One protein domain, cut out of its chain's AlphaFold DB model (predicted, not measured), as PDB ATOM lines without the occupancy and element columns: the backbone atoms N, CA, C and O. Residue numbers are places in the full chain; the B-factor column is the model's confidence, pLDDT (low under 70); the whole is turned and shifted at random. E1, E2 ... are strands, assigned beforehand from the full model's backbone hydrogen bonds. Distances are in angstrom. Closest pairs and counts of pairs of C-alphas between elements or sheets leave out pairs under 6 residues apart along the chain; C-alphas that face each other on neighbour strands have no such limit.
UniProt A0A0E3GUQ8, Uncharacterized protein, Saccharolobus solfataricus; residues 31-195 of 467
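AT A GLANCE: This is residues 31 to 195 of the 467 residues of an uncharacterized protein of Saccharolobus solfataricus (UniProt A0A0E3GUQ8). A doubled-back ribbon of two long strands, E3 with E10, wraps as a C round a core of shorter strands. One arm of the ribbon joins the long hairpin E1 and E2, and the other joins E4 and E7 in a layer partly face to face with the strongly twisted sheet E6 E5 E8 E9. The printed part has 165 residues with no named helix and ten strands, E1 to E10 in chain order: a branched sheet of six, its neighbours antiparallel, and an antiparallel sheet of order E6, E5, E8, E9. The class is all strand; the whole is compact, with a radius of gyration of the C-alphas of 17.0 A and spans of 56 by 37 by 24 A.

HOW THE PARTS SIT: Start with E1, residues 31 to 45, in a hairpin with E2, residues 48 to 63; N 39 and O 54 are 2.9 A apart. On the other side of E2 is E3, residues 68 to 98, with N 53 and O 76 2.8 A apart. E3 bends by 161 degrees at residue 89, and its residues 93 to 98 pair with E4, residues 101 to 106; N 96 and O 103 are 3.0 A apart. E1 to E4 form a meander, each strand the antiparallel neighbour of the one before. Next find E5, residues 111 to 118, and E6, residues 121 to 127, a hairpin with N 116 and O 123 2.8 A apart. The closest C-alphas of E1 and E6 are Tyr 38 and Ala 127, 6.1 A apart. E7, residues 134 to 139, is antiparallel to E4, with N 104 and O 136 2.9 A apart. E8, residues 146 to 154, is antiparallel to E5, with N 115 and O 149 2.9 A apart, and forms a hairpin with E9, residues 157 to 164, with N 150 and O 161 2.8 A apart. E9 runs on into E10, residues 167 to 194, at 97 degrees. E10 bends by 137 degrees at residue 170 and is antiparallel to E3, with N 83 and O 177 2.8 A apart.

IN THESE COORDINATES: Find C-alpha 31 at (124.468, -21.457, 316.945); from there E1 runs 45.4 A, and E2 returns over 47.7 A. E3 spans 27.8 A from end to end. E8 covers 25.1 A and E9 23.3 A. E10 ends at C-alpha 194, (122.780, -9.051, 317.026), 35.8 A from its first.

THE WHOLE: Look for the two C-alphas farthest apart at Asn 65 and Leu 85, 55.7 A. The printed part has no cut and no long link. Mean pLDDT of the printed part is 88.4; 13 residues are under 70, among them 64 to 67 and 185 to 189.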
ATOM      1  N   GLU A  31     125.346 -22.084 317.921       83.00
ATOM      2  CA  GLU A  31     124.468 -21.457 316.945       83.00
ATOM      3  C   GLU A  31     125.182 -21.309 315.610       83.00
ATOM      4  O   GLU A  31     126.382 -21.031 315.558       83.00
ATOM      5  N   GLN A  32     124.456 -21.518 314.516       88.06
ATOM      6  CA  GLN A  32     124.919 -21.134 313.188       88.06
ATOM      7  C   GLN A  32     124.246 -19.825 312.801       88.06
ATOM      8  O   GLN A  32     123.024 -19.709 312.863       88.06
ATOM      9  N   VAL A  33     125.060 -18.865 312.379       88.06
ATOM     10  CA  VAL A  33     124.627 -17.559 311.900       88.06
ATOM     11  C   VAL A  33     125.013 -17.453 310.436       88.06
ATOM     12  O   VAL A  33     126.198 -17.505 310.101       88.06
ATOM     13  N   ILE A  34     124.013 -17.304 309.576       90.75
ATOM     14  CA  ILE A  34     124.193 -17.020 308.154       90.75
ATOM     15  C   ILE A  34     123.594 -15.650 307.898       90.75
ATOM     16  O   ILE A  34     122.426 -15.419 308.203       90.75
ATOM     17  N   ILE A  35     124.387 -14.742 307.345       89.62
ATOM     18  CA  ILE A  35     123.910 -13.418 306.976       89.62
ATOM     19  C   ILE A  35     124.381 -13.102 305.574       89.62
ATOM     20  O   ILE A  35     125.546 -13.312 305.242       89.62
ATOM     21  N   GLN A  36     123.484 -12.556 304.767       91.44
ATOM     22  CA  GLN A  36     123.827 -11.987 303.479       91.44
ATOM     23  C   GLN A  36     123.145 -10.648 303.283       91.44
ATOM     24  O   GLN A  36     122.008 -10.449 303.704       91.44
ATOM     25  N   GLN A  37     123.841  -9.732 302.624       90.69
ATOM     26  CA  GLN A  37     123.264  -8.464 302.221       90.69
ATOM     27  C   GLN A  37     123.830  -8.003 300.888       90.69
ATOM     28  O   GLN A  37     125.037  -8.081 300.634       90.69
ATOM     29  N   TYR A  38     122.935  -7.470 300.062       92.75
ATOM     30  CA  TYR A  38     123.241  -6.985 298.728       92.75
ATOM     31  C   TYR A  38     122.558  -5.646 298.456       92.75
ATOM     32  O   TYR A  38     121.354  -5.479 298.651       92.75
ATOM     33  N   SER A  39     123.319  -4.697 297.922       90.75
ATOM     34  CA  SER A  39     122.805  -3.441 297.381       90.75
ATOM     35  C   SER A  39     123.507  -3.111 296.073       90.75
ATOM     36  O   SER A  39     124.657  -3.483 295.843       90.75
ATOM     37  N   THR A  40     122.789  -2.443 295.179       92.50
ATOM     38  CA  THR A  40     123.239  -2.195 293.810       92.50
ATOM     39  C   THR A  40     122.774  -0.832 293.350       92.50
ATOM     40  O   THR A  40     121.605  -0.500 293.546       92.50
ATOM     41  N   TYR A  41     123.627  -0.102 292.645       90.62
ATOM     42  CA  TYR A  41     123.228   1.120 291.959       90.62
ATOM     43  C   TYR A  41     123.917   1.220 290.597       90.62
ATOM     44  O   TYR A  41     125.068   0.820 290.429       90.62
ATOM     45  N   LEU A  42     123.178   1.728 289.613       91.25
ATOM     46  CA  LEU A  42     123.637   1.917 288.242       91.25
ATOM     47  C   LEU A  42     123.596   3.409 287.922       91.25
ATOM     48  O   LEU A  42     122.552   4.041 288.059       91.25
ATOM     49  N   ILE A  43     124.726   3.961 287.491       90.62
ATOM     50  CA  ILE A  43     124.853   5.365 287.096       90.62
ATOM     51  C   ILE A  43     125.404   5.412 285.677       90.62
ATOM     52  O   ILE A  43     126.421   4.788 285.375       90.62
ATOM     53  N   GLN A  44     124.757   6.174 284.801       85.81
ATOM     54  CA  GLN A  44     125.276   6.440 283.466       85.81
ATOM     55  C   GLN A  44     126.218   7.647 283.500       85.81
ATOM     56  O   GLN A  44     125.814   8.741 283.885       85.81
ATOM     57  N   ASN A  45     127.461   7.447 283.064       83.31
ATOM     58  CA  ASN A  45     128.500   8.470 282.985       83.31
ATOM     59  C   ASN A  45     128.982   8.596 281.535       83.31
ATOM     60  O   ASN A  45     129.913   7.916 281.098       83.31
ATOM     61  N   GLY A  46     128.318   9.469 280.773       83.62
ATOM     62  CA  GLY A  46     128.573   9.635 279.341       83.62
ATOM     63  C   GLY A  46     128.277   8.349 278.561       83.62
ATOM     64  O   GLY A  46     127.166   7.823 278.620       83.62
ATOM     65  N   GLU A  47     129.283   7.842 277.841       83.06
ATOM     66  CA  GLU A  47     129.205   6.585 277.076       83.06
ATOM     67  C   GLU A  47     129.427   5.323 277.926       83.06
ATOM     68  O   GLU A  47     129.341   4.211 277.409       83.06
ATOM     69  N   SER A  48     129.775   5.469 279.206       86.75
ATOM     70  CA  SER A  48     130.043   4.342 280.104       86.75
ATOM     71  C   SER A  48     128.990   4.238 281.200       86.75
ATOM     72  O   SER A  48     128.305   5.202 281.543       86.75
ATOM     73  N   LEU A  49     128.872   3.046 281.769       90.31
ATOM     74  CA  LEU A  49     127.982   2.730 282.872       90.31
ATOM     75  C   LEU A  49     128.825   2.344 284.080       90.31
ATOM     76  O   LEU A  49     129.690   1.472 283.989       90.31
ATOM     77  N   ASN A  50     128.547   2.977 285.209       91.31
ATOM     78  CA  ASN A  50     129.106   2.617 286.497       91.31
ATOM     79  C   ASN A  50     128.074   1.776 287.227       91.31
ATOM     80  O   ASN A  50     127.057   2.291 287.689       91.31
ATOM     81  N   TYR A  51     128.339   0.481 287.320       92.38
ATOM     82  CA  TYR A  51     127.530  -0.423 288.113       92.38
ATOM     83  C   TYR A  51     128.270  -0.732 289.407       92.38
ATOM     84  O   TYR A  51     129.347  -1.321 289.365       92.38
ATOM     85  N   THR A  52     127.728  -0.321 290.549       91.88
ATOM     86  CA  THR A  52     128.333  -0.617 291.847       91.88
ATOM     87  C   THR A  52     127.513  -1.638 292.611       91.88
ATOM     88  O   THR A  52     126.286  -1.549 292.677       91.88
ATOM     89  N   VAL A  53     128.220  -2.583 293.221       91.94
ATOM     90  CA  VAL A  53     127.686  -3.640 294.072       91.94
ATOM     91  C   VAL A  53     128.283  -3.496 295.458       91.94
ATOM     92  O   VAL A  53     129.501  -3.481 295.605       91.94
ATOM     93  N   ILE A  54     127.422  -3.434 296.465       90.38
ATOM     94  CA  ILE A  54     127.780  -3.606 297.869       90.38
ATOM     95  C   ILE A  54     127.298  -5.000 298.257       90.38
ATOM     96  O   ILE A  54     126.113  -5.300 298.115       90.38
ATOM     97  N   SER A  55     128.209  -5.861 298.699       90.56
ATOM     98  CA  SER A  55     127.895  -7.251 299.043       90.56
ATOM     99  C   SER A  55     128.642  -7.701 300.289       90.56
ATOM    100  O   SER A  55     129.809  -7.353 300.469       90.56
ATOM    101  N   GLY A  56     127.982  -8.480 301.139       88.94
ATOM    102  CA  GLY A  56     128.593  -9.117 302.304       88.94
ATOM    103  C   GLY A  56     127.860 -10.407 302.622       88.94
ATOM    104  O   GLY A  56     126.632 -10.433 302.585       88.94
ATOM    105  N   VAL A  57     128.619 -11.470 302.877       89.69
ATOM    106  CA  VAL A  57     128.094 -12.793 303.224       89.69
ATOM    107  C   VAL A  57     128.968 -13.377 304.324       89.69
ATOM    108  O   VAL A  57     130.187 -13.424 304.176       89.69
ATOM    109  N   GLU A  58     128.344 -13.843 305.396       89.94
ATOM    110  CA  GLU A  58     128.988 -14.546 306.503       89.94
ATOM    111  C   GLU A  58     128.208 -15.831 306.803       89.94
ATOM    112  O   GLU A  58     126.980 -15.831 306.813       89.94
ATOM    113  N   ASP A  59     128.925 -16.926 307.049       91.12
ATOM    114  CA  ASP A  59     128.389 -18.202 307.536       91.12
ATOM    115  C   ASP A  59     129.336 -18.693 308.628       91.12
ATOM    116  O   ASP A  59     130.478 -19.086 308.359       91.12
ATOM    117  N   LYS A  60     128.893 -18.579 309.879       87.50
ATOM    118  CA  LYS A  60     129.746 -18.801 311.039       87.50
ATOM    119  C   LYS A  60     129.015 -19.577 312.118       87.50
ATOM    120  O   LYS A  60     127.877 -19.283 312.467       87.50
ATOM    121  N   ILE A  61     129.734 -20.518 312.717       86.94
ATOM    122  CA  ILE A  61     129.325 -21.148 313.969       86.94
ATOM    123  C   ILE A  61     129.829 -20.286 315.124       86.94
ATOM    124  O   ILE A  61     131.031 -20.011 315.230       86.94
ATOM    125  N   ILE A  62     128.914 -19.883 315.994       82.62
ATOM    126  CA  ILE A  62     129.212 -19.208 317.249       82.62
ATOM    127  C   ILE A  62     128.948 -20.158 318.418       82.62
ATOM    128  O   ILE A  62     128.069 -21.018 318.383       82.62
ATOM    129  N   TYR A  63     129.766 -20.010 319.450       76.06
ATOM    130  CA  TYR A  63     129.636 -20.718 320.717       76.06
ATOM    131  C   TYR A  63     129.323 -19.661 321.774       76.06
ATOM    132  O   TYR A  63     129.874 -18.559 321.681       76.06
ATOM    133  N   ASN A  64     128.437 -19.978 322.724       64.12
ATOM    134  CA  ASN A  64     127.941 -19.052 323.753       64.12
ATOM    135  C   ASN A  64     128.979 -18.004 324.205       64.12
ATOM    136  O   ASN A  64     130.061 -18.384 324.658       64.12
ATOM    137  N   ASN A  65     128.605 -16.718 324.045       55.47
ATOM    138  CA  ASN A  65     129.215 -15.448 324.516       55.47
ATOM    139  C   ASN A  65     129.345 -14.356 323.433       55.47
ATOM    140  O   ASN A  65     129.688 -13.221 323.763       55.47
ATOM    141  N   ALA A  66     129.085 -14.648 322.156       60.19
ATOM    142  CA  ALA A  66     129.025 -13.608 321.129       60.19
ATOM    143  C   ALA A  66     127.585 -13.091 321.022       60.19
ATOM    144  O   ALA A  66     126.727 -13.809 320.526       60.19
ATOM    145  N   SER A  67     127.320 -11.869 321.492       65.69
ATOM    146  CA  SER A  67     126.030 -11.186 321.290       65.69
ATOM    147  C   SER A  67     125.916 -10.539 319.907       65.69
ATOM    148  O   SER A  67     124.844 -10.080 319.519       65.69
ATOM    149  N   GLN A  68     127.030 -10.461 319.171       71.81
ATOM    150  CA  GLN A  68     127.097  -9.817 317.869       71.81
ATOM    151  C   GLN A  68     128.043 -10.547 316.916       71.81
ATOM    152  O   GLN A  68     129.120 -11.015 317.303       71.81
ATOM    153  N   VAL A  69     127.672 -10.564 315.639       74.50
ATOM    154  CA  VAL A  69     128.534 -10.957 314.521       74.50
ATOM    155  C   VAL A  69     128.851  -9.722 313.695       74.50
ATOM    156  O   VAL A  69     127.973  -8.916 313.394       74.50
ATOM    157  N   VAL A  70     130.128  -9.561 313.349       78.19
ATOM    158  CA  VAL A  70     130.587  -8.489 312.468       78.19
ATOM    159  C   VAL A  70     130.633  -9.014 311.045       78.19
ATOM    160  O   VAL A  70     131.357  -9.971 310.779       78.19
ATOM    161  N   ILE A  71     129.907  -8.361 310.145       79.50
ATOM    162  CA  ILE A  71     129.901  -8.672 308.715       79.50
ATOM    163  C   ILE A  71     130.766  -7.656 307.999       79.50
ATOM    164  O   ILE A  71     130.632  -6.450 308.225       79.50
ATOM    165  N   LYS A  72     131.631  -8.153 307.117       83.25
ATOM    166  CA  LYS A  72     132.435  -7.325 306.223       83.25
ATOM    167  C   LYS A  72     131.725  -7.157 304.887       83.25
ATOM    168  O   LYS A  72     131.380  -8.143 304.237       83.25
ATOM    169  N   TYR A  73     131.575  -5.912 304.452       84.12
ATOM    170  CA  TYR A  73     131.064  -5.585 303.124       84.12
ATOM    171  C   TYR A  73     132.183  -5.208 302.177       84.12
ATOM    172  O   TYR A  73     133.109  -4.481 302.543       84.12
ATOM    173  N   ASN A  74     132.029  -5.659 300.940       86.38
ATOM    174  CA  ASN A  74     132.828  -5.247 299.805       86.38
ATOM    175  C   ASN A  74     131.979  -4.336 298.923       86.38
ATOM    176  O   ASN A  74     130.908  -4.748 298.467       86.38
ATOM    177  N   GLU A  75     132.476  -3.136 298.640       89.06
ATOM    178  CA  GLU A  75     131.946  -2.295 297.574       89.06
ATOM    179  C   GLU A  75     132.810  -2.465 296.320       89.06
ATOM    180  O   GLU A  75     134.041  -2.438 296.344       89.06
ATOM    181  N   THR A  76     132.164  -2.700 295.190       88.81
ATOM    182  CA  THR A  76     132.827  -2.958 293.917       88.81
ATOM    183  C   THR A  76     132.138  -2.182 292.819       88.81
ATOM    184  O   THR A  76     130.964  -2.423 292.552       88.81
ATOM    185  N   THR A  77     132.881  -1.324 292.124       90.31
ATOM    186  CA  THR A  77     132.386  -0.626 290.935       90.31
ATOM    187  C   THR A  77     132.943  -1.253 289.660       90.31
ATOM    188  O   THR A  77     134.158  -1.374 289.486       90.31
ATOM    189  N   TYR A  78     132.036  -1.612 288.753       90.25
ATOM    190  CA  TYR A  78     132.303  -2.072 287.397       90.25
ATOM    191  C   TYR A  78     132.099  -0.908 286.426       90.25
ATOM    192  O   TYR A  78     131.005  -0.343 286.355       90.25
ATOM    193  N   LEU A  79     133.141  -0.566 285.666       91.12
ATOM    194  CA  LEU A  79     133.034   0.353 284.534       91.12
ATOM    195  C   LEU A  79     132.727  -0.454 283.267       91.12
ATOM    196  O   LEU A  79     133.515  -1.314 282.860       91.12
ATOM    197  N   LEU A  80     131.563  -0.203 282.672       91.81
ATOM    198  CA  LEU A  80     131.010  -0.987 281.572       91.81
ATOM    199  C   LEU A  80     130.787  -0.100 280.347       91.81
ATOM    200  O   LEU A  80     130.157   0.951 280.445       91.81
ATOM    201  N   LYS A  81     131.280  -0.527 279.181       90.69
ATOM    202  CA  LYS A  81     131.106   0.195 277.913       90.69
ATOM    203  C   LYS A  81     130.216  -0.600 276.950       90.69
ATOM    204  O   LYS A  81     130.585  -1.725 276.612       90.69
ATOM    205  N   PRO A  82     129.089  -0.050 276.467       90.50
ATOM    206  CA  PRO A  82     128.284  -0.672 275.416       90.50
ATOM    207  C   PRO A  82     129.081  -0.897 274.126       90.50
ATOM    208  O   PRO A  82     129.783   0.000 273.664       90.50
ATOM    209  N   LEU A  83     128.965  -2.096 273.550       88.94
ATOM    210  CA  LEU A  83     129.618  -2.480 272.294       88.94
ATOM    211  C   LEU A  83     128.630  -2.607 271.128       88.94
ATOM    212  O   LEU A  83     128.947  -2.213 270.010       88.94
ATOM    213  N   GLY A  84     127.438  -3.158 271.374       90.00
ATOM    214  CA  GLY A  84     126.420  -3.369 270.343       90.00
ATOM    215  C   GLY A  84     125.509  -4.563 270.624       90.00
ATOM    216  O   GLY A  84     125.735  -5.327 271.566       90.00
ATOM    217  N   LEU A  85     124.465  -4.720 269.810       94.94
ATOM    218  CA  LEU A  85     123.462  -5.772 269.975       94.94
ATOM    219  C   LEU A  85     124.063  -7.161 269.711       94.94
ATOM    220  O   LEU A  85     124.699  -7.390 268.688       94.94
ATOM    221  N   THR A  86     123.844  -8.096 270.629       95.19
ATOM    222  CA  THR A  86     124.286  -9.493 270.543       95.19
ATOM    223  C   THR A  86     123.096 -10.419 270.753       95.19
ATOM    224  O   THR A  86     122.275 -10.180 271.638       95.19
ATOM    225  N   TYR A  87     123.005 -11.475 269.943       95.88
ATOM    226  CA  TYR A  87     121.976 -12.502 270.072       95.88
ATOM    227  C   TYR A  87     122.506 -13.708 270.846       95.88
ATOM    228  O   TYR A  87     123.421 -14.395 270.389       95.88
ATOM    229  N   TYR A  88     121.905 -13.984 271.996       94.44
ATOM    230  CA  TYR A  88     122.156 -15.189 272.775       94.44
ATOM    231  C   TYR A  88     121.080 -16.208 272.423       94.44
ATOM    232  O   TYR A  88     119.912 -15.994 272.729       94.44
ATOM    233  N   ASN A  89     121.460 -17.293 271.748       95.25
ATOM    234  CA  ASN A  89     120.526 -18.309 271.268       95.25
ATOM    235  C   ASN A  89     120.500 -19.522 272.207       95.25
ATOM    236  O   ASN A  89     121.558 -20.066 272.524       95.25
ATOM    237  N   ASN A  90     119.307 -19.969 272.606       94.00
ATOM    238  CA  ASN A  90     119.066 -21.182 273.394       94.00
ATOM    239  C   ASN A  90     119.957 -21.304 274.641       94.00
ATOM    240  O   ASN A  90     120.380 -22.398 275.021       94.00
ATOM    241  N   SER A  91     120.244 -20.173 275.281       96.44
ATOM    242  CA  SER A  91     121.047 -20.125 276.497       96.44
ATOM    243  C   SER A  91     120.270 -20.751 277.646       96.44
ATOM    244  O   SER A  91     119.103 -20.433 277.869       96.44
ATOM    245  N   ILE A  92     120.907 -21.678 278.356       96.62
ATOM    246  CA  ILE A  92     120.268 -22.410 279.450       96.62
ATOM    247  C   ILE A  92     120.351 -21.572 280.718       96.62
ATOM    248  O   ILE A  92     121.438 -21.169 281.123       96.62
ATOM    249  N   VAL A  93     119.216 -21.372 281.372       97.12
ATOM    250  CA  VAL A  93     119.142 -20.868 282.739       97.12
ATOM    251  C   VAL A  93     118.556 -21.971 283.609       97.12
ATOM    252  O   VAL A  93     117.570 -22.606 283.232       97.12
ATOM    253  N   ASN A  94     119.193 -22.255 284.739       96.94
ATOM    254  CA  ASN A  94     118.764 -23.303 285.660       96.94
ATOM    255  C   ASN A  94     118.817 -22.791 287.096       96.94
ATOM    256  O   ASN A  94     119.826 -22.212 287.502       96.94
ATOM    257  N   VAL A  95     117.747 -23.021 287.851       96.38
ATOM    258  CA  VAL A  95     117.622 -22.579 289.241       96.38
ATOM    259  C   VAL A  95     117.206 -23.768 290.089       96.38
ATOM    260  O   VAL A  95     116.154 -24.356 289.864       96.38
ATOM    261  N   THR A  96     118.023 -24.128 291.074       94.62
ATOM    262  CA  THR A  96     117.786 -25.291 291.946       94.62
ATOM    263  C   THR A  96     118.162 -24.969 293.387       94.62
ATOM    264  O   THR A  96     118.948 -24.055 293.628       94.62
ATOM    265  N   MET A  97     117.598 -25.716 294.333       91.31
ATOM    266  CA  MET A  97     117.986 -25.668 295.743       91.31
ATOM    267  C   MET A  97     118.870 -26.867 296.075       91.31
ATOM    268  O   MET A  97     118.607 -27.981 295.625       91.31
ATOM    269  N   ASP A  98     119.903 -26.621 296.869       88.81
ATOM    270  CA  ASP A  98     120.808 -27.617 297.437       88.81
ATOM    271  C   ASP A  98     120.967 -27.313 298.932       88.81
ATOM    272  O   ASP A  98     121.749 -26.440 299.327       88.81
ATOM    273  N   GLY A  99     120.127 -27.948 299.755       85.12
ATOM    274  CA  GLY A  99     119.910 -27.533 301.143       85.12
ATOM    275  C   GLY A  99     119.426 -26.082 301.192       85.12
ATOM    276  O   GLY A  99     118.435 -25.736 300.556       85.12
ATOM    277  N   ASP A 100     120.173 -25.224 301.880       83.69
ATOM    278  CA  ASP A 100     119.875 -23.788 302.013       83.69
ATOM    279  C   ASP A 100     120.533 -22.921 300.937       83.69
ATOM    280  O   ASP A 100     120.489 -21.689 300.997       83.69
ATOM    281  N   LYS A 101     121.224 -23.553 299.981       91.94
ATOM    282  CA  LYS A 101     121.920 -22.846 298.914       91.94
ATOM    283  C   LYS A 101     121.092 -22.862 297.644       91.94
ATOM    284  O   LYS A 101     120.869 -23.909 297.041       91.94
ATOM    285  N   LEU A 102     120.735 -21.671 297.183       94.56
ATOM    286  CA  LEU A 102     120.191 -21.459 295.856       94.56
ATOM    287  C   LEU A 102     121.332 -21.503 294.833       94.56
ATOM    288  O   LEU A 102     122.302 -20.738 294.901       94.56
ATOM    289  N   LYS A 103     121.217 -22.421 293.876       96.94
ATOM    290  CA  LYS A 103     122.142 -22.600 292.757       96.94
ATOM    291  C   LYS A 103     121.519 -22.001 291.506       96.94
ATOM    292  O   LYS A 103     120.482 -22.476 291.042       96.94
ATOM    293  N   ILE A 104     122.165 -20.981 290.950       97.56
ATOM    294  CA  ILE A 104     121.696 -20.253 289.767       97.56
ATOM    295  C   ILE A 104     122.750 -20.406 288.680       97.56
ATOM    296  O   ILE A 104     123.816 -19.797 288.748       97.56
ATOM    297  N   TYR A 105     122.469 -21.211 287.665       97.88
ATOM    298  CA  TYR A 105     123.266 -21.212 286.448       97.88
ATOM    299  C   TYR A 105     122.644 -20.245 285.449       97.88
ATOM    300  O   TYR A 105     121.490 -20.426 285.056       97.88
ATOM    301  N   SER A 106     123.415 -19.250 285.013       97.06
ATOM    302  CA  SER A 106     123.019 -18.382 283.910       97.06
ATOM    303  C   SER A 106     123.898 -18.626 282.693       97.06
ATOM    304  O   SER A 106     125.104 -18.382 282.712       97.06
ATOM    305  N   GLY A 107     123.270 -19.099 281.617       96.31
ATOM    306  CA  GLY A 107     123.862 -19.227 280.291       96.31
ATOM    307  C   GLY A 107     123.997 -17.900 279.542       96.31
ATOM    308  O   GLY A 107     124.619 -17.874 278.484       96.31
ATOM    309  N   ILE A 108     123.412 -16.817 280.061       95.12
ATOM    310  CA  ILE A 108     123.418 -15.489 279.443       95.12
ATOM    311  C   ILE A 108     124.399 -14.600 280.233       95.12
ATOM    312  O   ILE A 108     124.270 -14.478 281.450       95.12
ATOM    313  N   PRO A 109     125.396 -13.969 279.591       93.44
ATOM    314  CA  PRO A 109     126.244 -12.974 280.243       93.44
ATOM    315  C   PRO A 109     125.459 -11.742 280.714       93.44
ATOM    316  O   PRO A 109     124.345 -11.479 280.276       93.44
ATOM    317  N   GLN A 110     126.112 -10.905 281.514       93.75
ATOM    318  CA  GLN A 110     125.631  -9.614 282.016       93.75
ATOM    319  C   GLN A 110     124.532  -9.719 283.079       93.75
ATOM    320  O   GLN A 110     123.841  -8.733 283.334       93.75
ATOM    321  N   LEU A 111     124.388 -10.883 283.724       96.12
ATOM    322  CA  LEU A 111     123.562 -11.009 284.922       96.12
ATOM    323  C   LEU A 111     124.135 -10.110 286.021       96.12
ATOM    324  O   LEU A 111     125.326 -10.206 286.339       96.12
ATOM    325  N   VAL A 112     123.275  -9.269 286.594       95.50
ATOM    326  CA  VAL A 112     123.655  -8.318 287.639       95.50
ATOM    327  C   VAL A 112     122.952  -8.503 288.968       95.50
ATOM    328  O   VAL A 112     123.506  -8.167 290.012       95.50
ATOM    329  N   LYS A 113     121.739  -9.052 288.956       96.44
ATOM    330  CA  LYS A 113     120.953  -9.206 290.177       96.44
ATOM    331  C   LYS A 113     120.039 -10.412 290.078       96.44
ATOM    332  O   LYS A 113     119.500 -10.692 289.011       96.44
ATOM    333  N   ALA A 114     119.864 -11.103 291.194       97.19
ATOM    334  CA  ALA A 114     118.863 -12.140 291.360       97.19
ATOM    335  C   ALA A 114     117.969 -11.763 292.545       97.19
ATOM    336  O   ALA A 114     118.469 -11.525 293.647       97.19
ATOM    337  N   ILE A 115     116.663 -11.674 292.300       96.56
ATOM    338  CA  ILE A 115     115.655 -11.321 293.299       96.56
ATOM    339  C   ILE A 115     114.723 -12.511 293.461       96.56
ATOM    340  O   ILE A 115     114.088 -12.957 292.507       96.56
ATOM    341  N   LEU A 116     114.683 -13.055 294.665       95.31
ATOM    342  CA  LEU A 116     113.844 -14.173 295.033       95.31
ATOM    343  C   LEU A 116     112.491 -13.667 295.527       95.31
ATOM    344  O   LEU A 116     112.420 -12.801 296.396       95.31
ATOM    345  N   TYR A 117     111.438 -14.276 294.997       92.88
ATOM    346  CA  TYR A 117     110.066 -14.138 295.449       92.88
ATOM    347  C   TYR A 117     109.573 -15.496 295.940       92.88
ATOM    348  O   TYR A 117     109.512 -16.468 295.182       92.88
ATOM    349  N   THR A 118     109.209 -15.569 297.211       86.75
ATOM    350  CA  THR A 118     108.536 -16.726 297.829       86.75
ATOM    351  C   THR A 118     107.336 -16.198 298.596       86.75
ATOM    352  O   THR A 118     107.298 -15.001 298.833       86.75
ATOM    353  N   SER A 119     106.348 -17.032 298.930       71.88
ATOM    354  CA  SER A 119     105.098 -16.657 299.623       71.88
ATOM    355  C   SER A 119     105.249 -15.478 300.610       71.88
ATOM    356  O   SER A 119     105.575 -15.670 301.778       71.88
ATOM    357  N   ASP A 120     105.011 -14.262 300.103       69.56
ATOM    358  CA  ASP A 120     105.113 -12.955 300.772       69.56
ATOM    359  C   ASP A 120     106.508 -12.450 301.210       69.56
ATOM    360  O   ASP A 120     106.592 -11.420 301.875       69.56
ATOM    361  N   MET A 121     107.601 -13.106 300.813       82.12
ATOM    362  CA  MET A 121     108.980 -12.637 300.999       82.12
ATOM    363  C   MET A 121     109.613 -12.223 299.668       82.12
ATOM    364  O   MET A 121     109.572 -12.966 298.682       82.12
ATOM    365  N   GLN A 122     110.260 -11.058 299.675       89.75
ATOM    366  CA  GLN A 122     111.102 -10.570 298.590       89.75
ATOM    367  C   GLN A 122     112.529 -10.382 299.099       89.75
ATOM    368  O   GLN A 122     112.751  -9.721 300.111       89.75
ATOM    369  N   GLU A 123     113.501 -10.923 298.372       91.69
ATOM    370  CA  GLU A 123     114.897 -10.895 298.794       91.69
ATOM    371  C   GLU A 123     115.857 -10.742 297.613       91.69
ATOM    372  O   GLU A 123     115.786 -11.478 296.631       91.69
ATOM    373  N   VAL A 124     116.820  -9.830 297.709       94.56
ATOM    374  CA  VAL A 124     117.987  -9.831 296.822       94.56
ATOM    375  C   VAL A 124     118.958 -10.909 297.297       94.56
ATOM    376  O   VAL A 124     119.782 -10.662 298.170       94.56
ATOM    377  N   VAL A 125     118.881 -12.092 296.693       95.12
ATOM    378  CA  VAL A 125     119.726 -13.245 297.056       95.12
ATOM    379  C   VAL A 125     121.116 -13.181 296.434       95.12
ATOM    380  O   VAL A 125     122.028 -13.863 296.885       95.12
ATOM    381  N   TRP A 126     121.307 -12.395 295.373       96.25
ATOM    382  CA  TRP A 126     122.626 -12.190 294.781       96.25
ATOM    383  C   TRP A 126     122.699 -10.884 293.992       96.25
ATOM    384  O   TRP A 126     121.759 -10.510 293.283       96.25
ATOM    385  N   ALA A 127     123.858 -10.232 294.051       94.81
ATOM    386  CA  ALA A 127     124.229  -9.151 293.153       94.81
ATOM    387  C   ALA A 127     125.716  -9.224 292.787       94.81
ATOM    388  O   ALA A 127     126.553  -9.621 293.597       94.81
ATOM    389  N   GLY A 128     126.049  -8.825 291.563       92.75
ATOM    390  CA  GLY A 128     127.397  -8.932 291.010       92.75
ATOM    391  C   GLY A 128     127.416  -8.545 289.537       92.75
ATOM    392  O   GLY A 128     126.474  -7.943 289.048       92.75
ATOM    393  N   TYR A 129     128.465  -8.894 288.797       92.56
ATOM    394  CA  TYR A 129     128.455  -8.775 287.337       92.56
ATOM    395  C   TYR A 129     129.096 -10.010 286.710       92.56
ATOM    396  O   TYR A 129     130.303 -10.230 286.831       92.56
ATOM    397  N   LEU A 130     128.287 -10.831 286.037       92.94
ATOM    398  CA  LEU A 130     128.781 -11.989 285.296       92.94
ATOM    399  C   LEU A 130     129.144 -11.592 283.866       92.94
ATOM    400  O   LEU A 130     128.271 -11.443 283.023       92.94
ATOM    401  N   SER A 131     130.430 -11.476 283.538       89.69
ATOM    402  CA  SER A 131     130.863 -11.190 282.156       89.69
ATOM    403  C   SER A 131     130.746 -12.392 281.207       89.69
ATOM    404  O   SER A 131     130.866 -12.240 279.992       89.69
ATOM    405  N   LYS A 132     130.529 -13.594 281.748       91.69
ATOM    406  CA  LYS A 132     130.429 -14.872 281.028       91.69
ATOM    407  C   LYS A 132     129.410 -15.782 281.723       91.69
ATOM    408  O   LYS A 132     129.108 -15.532 282.892       91.69
ATOM    409  N   PRO A 133     128.917 -16.840 281.054       94.38
ATOM    410  CA  PRO A 133     128.069 -17.837 281.696       94.38
ATOM    411  C   PRO A 133     128.732 -18.422 282.943       94.38
ATOM    412  O   PRO A 133     129.915 -18.772 282.905       94.38
ATOM    413  N   ALA A 134     127.986 -18.519 284.042       95.88
ATOM    414  CA  ALA A 134     128.522 -19.002 285.309       95.88
ATOM    415  C   ALA A 134     127.440 -19.588 286.220       95.88
ATOM    416  O   ALA A 134     126.244 -19.323 286.067       95.88
ATOM    417  N   LEU A 135     127.903 -20.378 287.190       96.88
ATOM    418  CA  LEU A 135     127.111 -20.880 288.303       96.88
ATOM    419  C   LEU A 135     127.336 -19.991 289.530       96.88
ATOM    420  O   LEU A 135     128.467 -19.821 289.983       96.88
ATOM    421  N   ILE A 136     126.249 -19.472 290.083       96.69
ATOM    422  CA  ILE A 136     126.205 -18.760 291.357       96.69
ATOM    423  C   ILE A 136     125.685 -19.719 292.427       96.69
ATOM    424  O   ILE A 136     124.768 -20.506 292.183       96.69
ATOM    425  N   SER A 137     126.259 -19.628 293.623       95.94
ATOM    426  CA  SER A 137     125.763 -20.292 294.824       95.94
ATOM    427  C   SER A 137     125.586 -19.239 295.909       95.94
ATOM    428  O   SER A 137     126.569 -18.621 296.308       95.94
ATOM    429  N   THR A 138     124.363 -19.069 296.394       95.19
ATOM    430  CA  THR A 138     124.015 -18.086 297.431       95.19
ATOM    431  C   THR A 138     123.066 -18.696 298.460       95.19
ATOM    432  O   THR A 138     122.522 -19.767 298.190       95.19
ATOM    433  N   TYR A 139     122.891 -18.080 299.630       94.50
ATOM    434  CA  TYR A 139     121.898 -18.546 300.598       94.50
ATOM    435  C   TYR A 139     120.513 -18.033 300.209       94.50
ATOM    436  O   TYR A 139     120.375 -17.002 299.550       94.50
ATOM    437  N   ALA A 140     119.481 -18.787 300.557       92.56
ATOM    438  CA  ALA A 140     118.100 -18.372 300.377       92.56
ATOM    439  C   ALA A 140     117.200 -19.192 301.293       92.56
ATOM    440  O   ALA A 140     117.455 -20.377 301.519       92.56
ATOM    441  N   TYR A 141     116.106 -18.588 301.743       91.25
ATOM    442  CA  TYR A 141     115.023 -19.321 302.379       91.25
ATOM    443  C   TYR A 141     113.825 -19.428 301.430       91.25
ATOM    444  O   TYR A 141     113.354 -18.432 300.882       91.25
ATOM    445  N   VAL A 142     113.335 -20.651 301.221       89.94
ATOM    446  CA  VAL A 142     112.198 -20.937 300.338       89.94
ATOM    447  C   VAL A 142     111.222 -21.844 301.066       89.94
ATOM    448  O   VAL A 142     111.507 -23.019 301.291       89.94
ATOM    449  N   ASN A 143     110.046 -21.313 301.397       86.50
ATOM    450  CA  ASN A 143     108.967 -22.106 301.976       86.50
ATOM    451  C   ASN A 143     108.045 -22.643 300.868       86.50
ATOM    452  O   ASN A 143     107.134 -21.951 300.411       86.50
ATOM    453  N   GLY A 144     108.300 -23.867 300.403       83.06
ATOM    454  CA  GLY A 144     107.541 -24.487 299.316       83.06
ATOM    455  C   GLY A 144     108.029 -24.044 297.933       83.06
ATOM    456  O   GLY A 144     109.095 -24.467 297.493       83.06
ATOM    457  N   SER A 145     107.246 -23.232 297.219       88.06
ATOM    458  CA  SER A 145     107.581 -22.760 295.866       88.06
ATOM    459  C   SER A 145     108.150 -21.340 295.860       88.06
ATOM    460  O   SER A 145     107.725 -20.493 296.643       88.06
ATOM    461  N   GLY A 146     109.038 -21.050 294.908       92.44
ATOM    462  CA  GLY A 146     109.575 -19.709 294.689       92.44
ATOM    463  C   GLY A 146     109.831 -19.408 293.216       92.44
ATOM    464  O   GLY A 146     109.991 -20.318 292.398       92.44
ATOM    465  N   THR A 147     109.878 -18.121 292.886       95.50
ATOM    466  CA  THR A 147     110.254 -17.603 291.566       95.50
ATOM    467  C   THR A 147     111.431 -16.654 291.717       95.50
ATOM    468  O   THR A 147     111.458 -15.823 292.617       95.50
ATOM    469  N   LEU A 148     112.405 -16.780 290.828       96.75
ATOM    470  CA  LEU A 148     113.589 -15.945 290.787       96.75
ATOM    471  C   LEU A 148     113.503 -14.988 289.598       96.75
ATOM    472  O   LEU A 148     113.456 -15.439 288.452       96.75
ATOM    473  N   GLU A 149     113.516 -13.687 289.864       97.50
ATOM    474  CA  GLU A 149     113.739 -12.664 288.846       97.50
ATOM    475  C   GLU A 149     115.247 -12.481 288.650       97.50
ATOM    476  O   GLU A 149     115.976 -12.086 289.563       97.50
ATOM    477  N   LEU A 150     115.726 -12.766 287.445       97.69
ATOM    478  CA  LEU A 150     117.112 -12.564 287.047       97.69
ATOM    479  C   LEU A 150     117.208 -11.312 286.181       97.69
ATOM    480  O   LEU A 150     116.640 -11.269 285.090       97.69
ATOM    481  N   GLN A 151     117.947 -10.318 286.663       97.56
ATOM    482  CA  GLN A 151     118.131  -9.030 286.006       97.56
ATOM    483  C   GLN A 151     119.472  -8.992 285.278       97.56
ATOM    484  O   GLN A 151     120.534  -9.143 285.888       97.56
ATOM    485  N   TYR A 152     119.417  -8.754 283.974       96.50
ATOM    486  CA  TYR A 152     120.558  -8.621 283.079       96.50
ATOM    487  C   TYR A 152     120.709  -7.167 282.657       96.50
ATOM    488  O   TYR A 152     119.724  -6.510 282.312       96.50
ATOM    489  N   LEU A 153     121.941  -6.664 282.631       94.44
ATOM    490  CA  LEU A 153     122.199  -5.371 282.011       94.44
ATOM    491  C   LEU A 153     122.035  -5.470 280.492       94.44
ATOM    492  O   LEU A 153     122.566  -6.372 279.843       94.44
ATOM    493  N   ASN A 154     121.321  -4.496 279.939       92.56
ATOM    494  CA  ASN A 154     121.072  -4.331 278.517       92.56
ATOM    495  C   ASN A 154     121.364  -2.875 278.132       92.56
ATOM    496  O   ASN A 154     120.466  -2.026 278.084       92.56
ATOM    497  N   GLY A 155     122.646  -2.554 277.940       86.62
ATOM    498  CA  GLY A 155     123.079  -1.160 277.856       86.62
ATOM    499  C   GLY A 155     122.770  -0.438 279.171       86.62
ATOM    500  O   GLY A 155     123.090  -0.955 280.236       86.62
ATOM    501  N   SER A 156     122.124   0.729 279.111       84.06
ATOM    502  CA  SER A 156     121.696   1.497 280.294       84.06
ATOM    503  C   SER A 156     120.384   1.009 280.928       84.06
ATOM    504  O   SER A 156     119.922   1.602 281.900       84.06
ATOM    505  N   SER A 157     119.774  -0.049 280.387       89.75
ATOM    506  CA  SER A 157     118.502  -0.607 280.858       89.75
ATOM    507  C   SER A 157     118.680  -1.984 281.506       89.75
ATOM    508  O   SER A 157     119.745  -2.599 281.406       89.75
ATOM    509  N   ILE A 158     117.625  -2.473 282.161       94.12
ATOM    510  CA  ILE A 158     117.564  -3.814 282.751       94.12
ATOM    511  C   ILE A 158     116.594  -4.675 281.946       94.12
ATOM    512  O   ILE A 158     115.480  -4.253 281.639       94.12
ATOM    513  N   TYR A 159     117.024  -5.890 281.624       96.12
ATOM    514  CA  TYR A 159     116.179  -6.952 281.100       96.12
ATOM    515  C   TYR A 159     115.978  -8.014 282.181       96.12
ATOM    516  O   TYR A 159     116.959  -8.545 282.701       96.12
ATOM    517  N   SER A 160     114.727  -8.342 282.500       97.25
ATOM    518  CA  SER A 160     114.387  -9.328 283.531       97.25
ATOM    519  C   SER A 160     113.762 -10.583 282.926       97.25
ATOM    520  O   SER A 160     112.977 -10.510 281.981       97.25
ATOM    521  N   ILE A 161     114.071 -11.736 283.515       96.44
ATOM    522  CA  ILE A 161     113.386 -13.014 283.270       96.44
ATOM    523  C   ILE A 161     112.970 -13.620 284.606       96.44
ATOM    524  O   ILE A 161     113.685 -13.475 285.594       96.44
ATOM    525  N   ASN A 162     111.863 -14.357 284.612       96.88
ATOM    526  CA  ASN A 162     111.358 -15.038 285.800       96.88
ATOM    527  C   ASN A 162     111.489 -16.549 285.630       96.88
ATOM    528  O   ASN A 162     110.965 -17.116 284.671       96.88
ATOM    529  N   ILE A 163     112.176 -17.198 286.568       96.19
ATOM    530  CA  ILE A 163     112.445 -18.638 286.550       96.19
ATOM    531  C   ILE A 163     111.958 -19.250 287.857       96.19
ATOM    532  O   ILE A 163     112.380 -18.839 288.936       96.19
ATOM    533  N   SER A 164     111.084 -20.250 287.782       95.56
ATOM    534  CA  SER A 164     110.660 -20.993 288.971       95.56
ATOM    535  C   SER A 164     111.811 -21.830 289.527       95.56
ATOM    536  O   SER A 164     112.593 -22.416 288.772       95.56
ATOM    537  N   ILE A 165     111.909 -21.921 290.848       93.44
ATOM    538  CA  ILE A 165     112.891 -22.791 291.502       93.44
ATOM    539  C   ILE A 165     112.604 -24.254 291.145       93.44
ATOM    540  O   ILE A 165     111.453 -24.681 291.110       93.44
ATOM    541  N   GLY A 166     113.658 -25.019 290.864       92.88
ATOM    542  CA  GLY A 166     113.577 -26.406 290.405       92.88
ATOM    543  C   GLY A 166     113.354 -26.546 288.898       92.88
ATOM    544  O   GLY A 166     113.135 -27.658 288.422       92.88
ATOM    545  N   SER A 167     113.404 -25.445 288.140       92.25
ATOM    546  CA  SER A 167     113.195 -25.451 286.693       92.25
ATOM    547  C   SER A 167     114.446 -25.057 285.908       92.25
ATOM    548  O   SER A 167     115.291 -24.278 286.359       92.25
ATOM    549  N   SER A 168     114.526 -25.585 284.686       94.69
ATOM    550  CA  SER A 168     115.495 -25.176 283.677       94.69
ATOM    551  C   SER A 168     114.760 -24.672 282.441       94.69
ATOM    552  O   SER A 168     113.821 -25.311 281.962       94.69
ATOM    553  N   GLN A 169     115.191 -23.526 281.921       95.19
ATOM    554  CA  GLN A 169     114.613 -22.900 280.738       95.19
ATOM    555  C   GLN A 169     115.694 -22.602 279.702       95.19
ATOM    556  O   GLN A 169     116.835 -22.276 280.037       95.19
ATOM    557  N   LYS A 170     115.323 -22.699 278.423       96.31
ATOM    558  CA  LYS A 170     116.138 -22.226 277.302       96.31
ATOM    559  C   LYS A 170     115.622 -20.868 276.872       96.31
ATOM    560  O   LYS A 170     114.433 -20.720 276.604       96.31
ATOM    561  N   ILE A 171     116.522 -19.902 276.793       95.06
ATOM    562  CA  ILE A 171     116.185 -18.508 276.542       95.06
ATOM    563  C   ILE A 171     116.958 -18.029 275.326       95.06
ATOM    564  O   ILE A 171     118.166 -18.253 275.209       95.06
ATOM    565  N   SER A 172     116.243 -17.354 274.434       95.56
ATOM    566  CA  SER A 172     116.820 -16.688 273.277       95.56
ATOM    567  C   SER A 172     116.502 -15.204 273.343       95.56
ATOM    568  O   SER A 172     115.331 -14.829 273.353       95.56
ATOM    569  N   VAL A 173     117.531 -14.359 273.406       95.25
ATOM    570  CA  VAL A 173     117.364 -12.921 273.653       95.25
ATOM    571  C   VAL A 173     118.432 -12.094 272.944       95.25
ATOM    572  O   VAL A 173     119.577 -12.520 272.791       95.25
ATOM    573  N   PHE A 174     118.053 -10.887 272.527       95.56
ATOM    574  CA  PHE A 174     118.986  -9.860 272.079       95.56
ATOM    575  C   PHE A 174     119.298  -8.908 273.234       95.56
ATOM    576  O   PHE A 174     118.383  -8.302 273.786       95.56
ATOM    577  N   LEU A 175     120.576  -8.750 273.579       95.00
ATOM    578  CA  LEU A 175     121.029  -7.764 274.564       95.00
ATOM    579  C   LEU A 175     122.156  -6.923 273.972       95.00
ATOM    580  O   LEU A 175     122.986  -7.418 273.209       95.00
ATOM    581  N   ILE A 176     122.219  -5.652 274.349       93.81
ATOM    582  CA  ILE A 176     123.375  -4.797 274.107       93.81
ATOM    583  C   ILE A 176     124.513  -5.336 274.966       93.81
ATOM    584  O   ILE A 176     124.450  -5.287 276.193       93.81
ATOM    585  N   SER A 177     125.536  -5.873 274.309       90.44
ATOM    586  CA  SER A 177     126.741  -6.373 274.959       90.44
ATOM    587  C   SER A 177     127.538  -5.237 275.596       90.44
ATOM    588  O   SER A 177     127.663  -4.140 275.039       90.44
ATOM    589  N   LEU A 178     128.086  -5.522 276.767       89.88
ATOM    590  CA  LEU A 178     128.909  -4.623 277.556       89.88
ATOM    591  C   LEU A 178     130.324  -5.184 277.633       89.88
ATOM    592  O   LEU A 178     130.528  -6.341 277.998       89.88
ATOM    593  N   ASN A 179     131.304  -4.343 277.316       85.31
ATOM    594  CA  ASN A 179     132.691  -4.623 277.631       85.31
ATOM    595  C   ASN A 179     132.997  -4.169 279.049       85.31
ATOM    596  O   ASN A 179     132.602  -3.079 279.468       85.31
ATOM    597  N   TYR A 180     133.766  -4.982 279.749       75.88
ATOM    598  CA  TYR A 180     134.254  -4.676 281.075       75.88
ATOM    599  C   TYR A 180     135.639  -4.040 280.983       75.88
ATOM    600  O   TYR A 180     136.569  -4.667 280.476       75.88
ATOM    601  N   THR A 181     135.782  -2.795 281.445       69.12
ATOM    602  CA  THR A 181     137.035  -2.039 281.281       69.12
ATOM    603  C   THR A 181     137.833  -1.888 282.571       69.12
ATOM    604  O   THR A 181     139.060  -1.841 282.502       69.12
ATOM    605  N   MET A 182     137.191  -1.824 283.745       65.88
ATOM    606  CA  MET A 182     137.905  -1.624 285.012       65.88
ATOM    607  C   MET A 182     137.117  -2.093 286.246       65.88
ATOM    608  O   MET A 182     135.905  -1.887 286.340       65.88
ATOM    609  N   PHE A 183     137.847  -2.679 287.203       71.81
ATOM    610  CA  PHE A 183     137.420  -2.996 288.570       71.81
ATOM    611  C   PHE A 183     137.937  -1.920 289.521       71.81
ATOM    612  O   PHE A 183     139.145  -1.675 289.541       71.81
ATOM    613  N   ILE A 184     137.081  -1.330 290.352       71.12
ATOM    614  CA  ILE A 184     137.552  -0.528 291.487       71.12
ATOM    615  C   ILE A 184     136.932  -1.107 292.761       71.12
ATOM    616  O   ILE A 184     135.743  -0.877 293.003       71.12
ATOM    617  N   PRO A 185     137.699  -1.849 293.581       68.44
ATOM    618  CA  PRO A 185     137.254  -2.194 294.917       68.44
ATOM    619  C   PRO A 185     137.301  -0.917 295.756       68.44
ATOM    620  O   PRO A 185     138.346  -0.269 295.862       68.44
ATOM    621  N   ARG A 186     136.165  -0.525 296.323       65.88
ATOM    622  CA  ARG A 186     136.087   0.567 297.293       65.88
ATOM    623  C   ARG A 186     135.768  -0.031 298.658       65.88
ATOM    624  O   ARG A 186     135.043  -1.007 298.743       65.88
ATOM    625  N   SER A 187     136.427   0.523 299.673       62.06
ATOM    626  CA  SER A 187     136.234   0.358 301.125       62.06
ATOM    627  C   SER A 187     135.615  -0.934 301.684       62.06
ATOM    628  O   SER A 187     134.513  -1.346 301.341       62.06
ATOM    629  N   TYR A 188     136.264  -1.450 302.727       66.44
ATOM    630  CA  TYR A 188     135.671  -2.408 303.655       66.44
ATOM    631  C   TYR A 188     134.818  -1.670 304.692       66.44
ATOM    632  O   TYR A 188     135.329  -0.818 305.420       66.44
ATOM    633  N   GLY A 189     133.530  -1.999 304.756       65.88
ATOM    634  CA  GLY A 189     132.634  -1.582 305.837       65.88
ATOM    635  C   GLY A 189     132.361  -2.743 306.787       65.88
ATOM    636  O   GLY A 189     132.319  -3.889 306.347       65.88
ATOM    637  N   ASN A 190     132.148  -2.448 308.069       76.25
ATOM    638  CA  ASN A 190     131.728  -3.433 309.064       76.25
ATOM    639  C   ASN A 190     130.346  -3.047 309.602       76.25
ATOM    640  O   ASN A 190     130.162  -1.896 310.000       76.25
ATOM    641  N   ILE A 191     129.413  -3.995 309.677       71.38
ATOM    642  CA  ILE A 191     128.205  -3.860 310.506       71.38
ATOM    643  C   ILE A 191     128.241  -4.928 311.593       71.38
ATOM    644  O   ILE A 191     128.674  -6.051 311.336       71.38
ATOM    645  N   SER A 192     127.806  -4.587 312.800       74.81
ATOM    646  CA  SER A 192     127.524  -5.570 313.839       74.81
ATOM    647  C   SER A 192     126.037  -5.906 313.822       74.81
ATOM    648  O   SER A 192     125.191  -5.015 313.866       74.81
ATOM    649  N   ILE A 193     125.721  -7.195 313.754       70.19
ATOM    650  CA  ILE A 193     124.350  -7.704 313.827       70.19
ATOM    651  C   ILE A 193     124.211  -8.512 315.106       70.19
ATOM    652  O   ILE A 193     125.091  -9.309 315.429       70.19
ATOM    653  N   SER A 194     123.119  -8.276 315.834       70.12
ATOM    654  CA  SER A 194     122.780  -9.051 317.026       70.12
ATOM    655  C   SER A 194     122.546 -10.510 316.655       70.12
ATOM    656  O   SER A 194     121.800 -10.800 315.723       70.12
ATOM    657  N   THR A 195     123.175 -11.417 317.392       65.38
ATOM    658  CA  THR A 195     122.955 -12.866 317.264       65.38
ATOM    659  C   THR A 195     122.014 -13.410 318.318       65.38
ATOM    660  O   THR A 195     121.604 -14.560 318.222       65.38
TER     661      THR A 195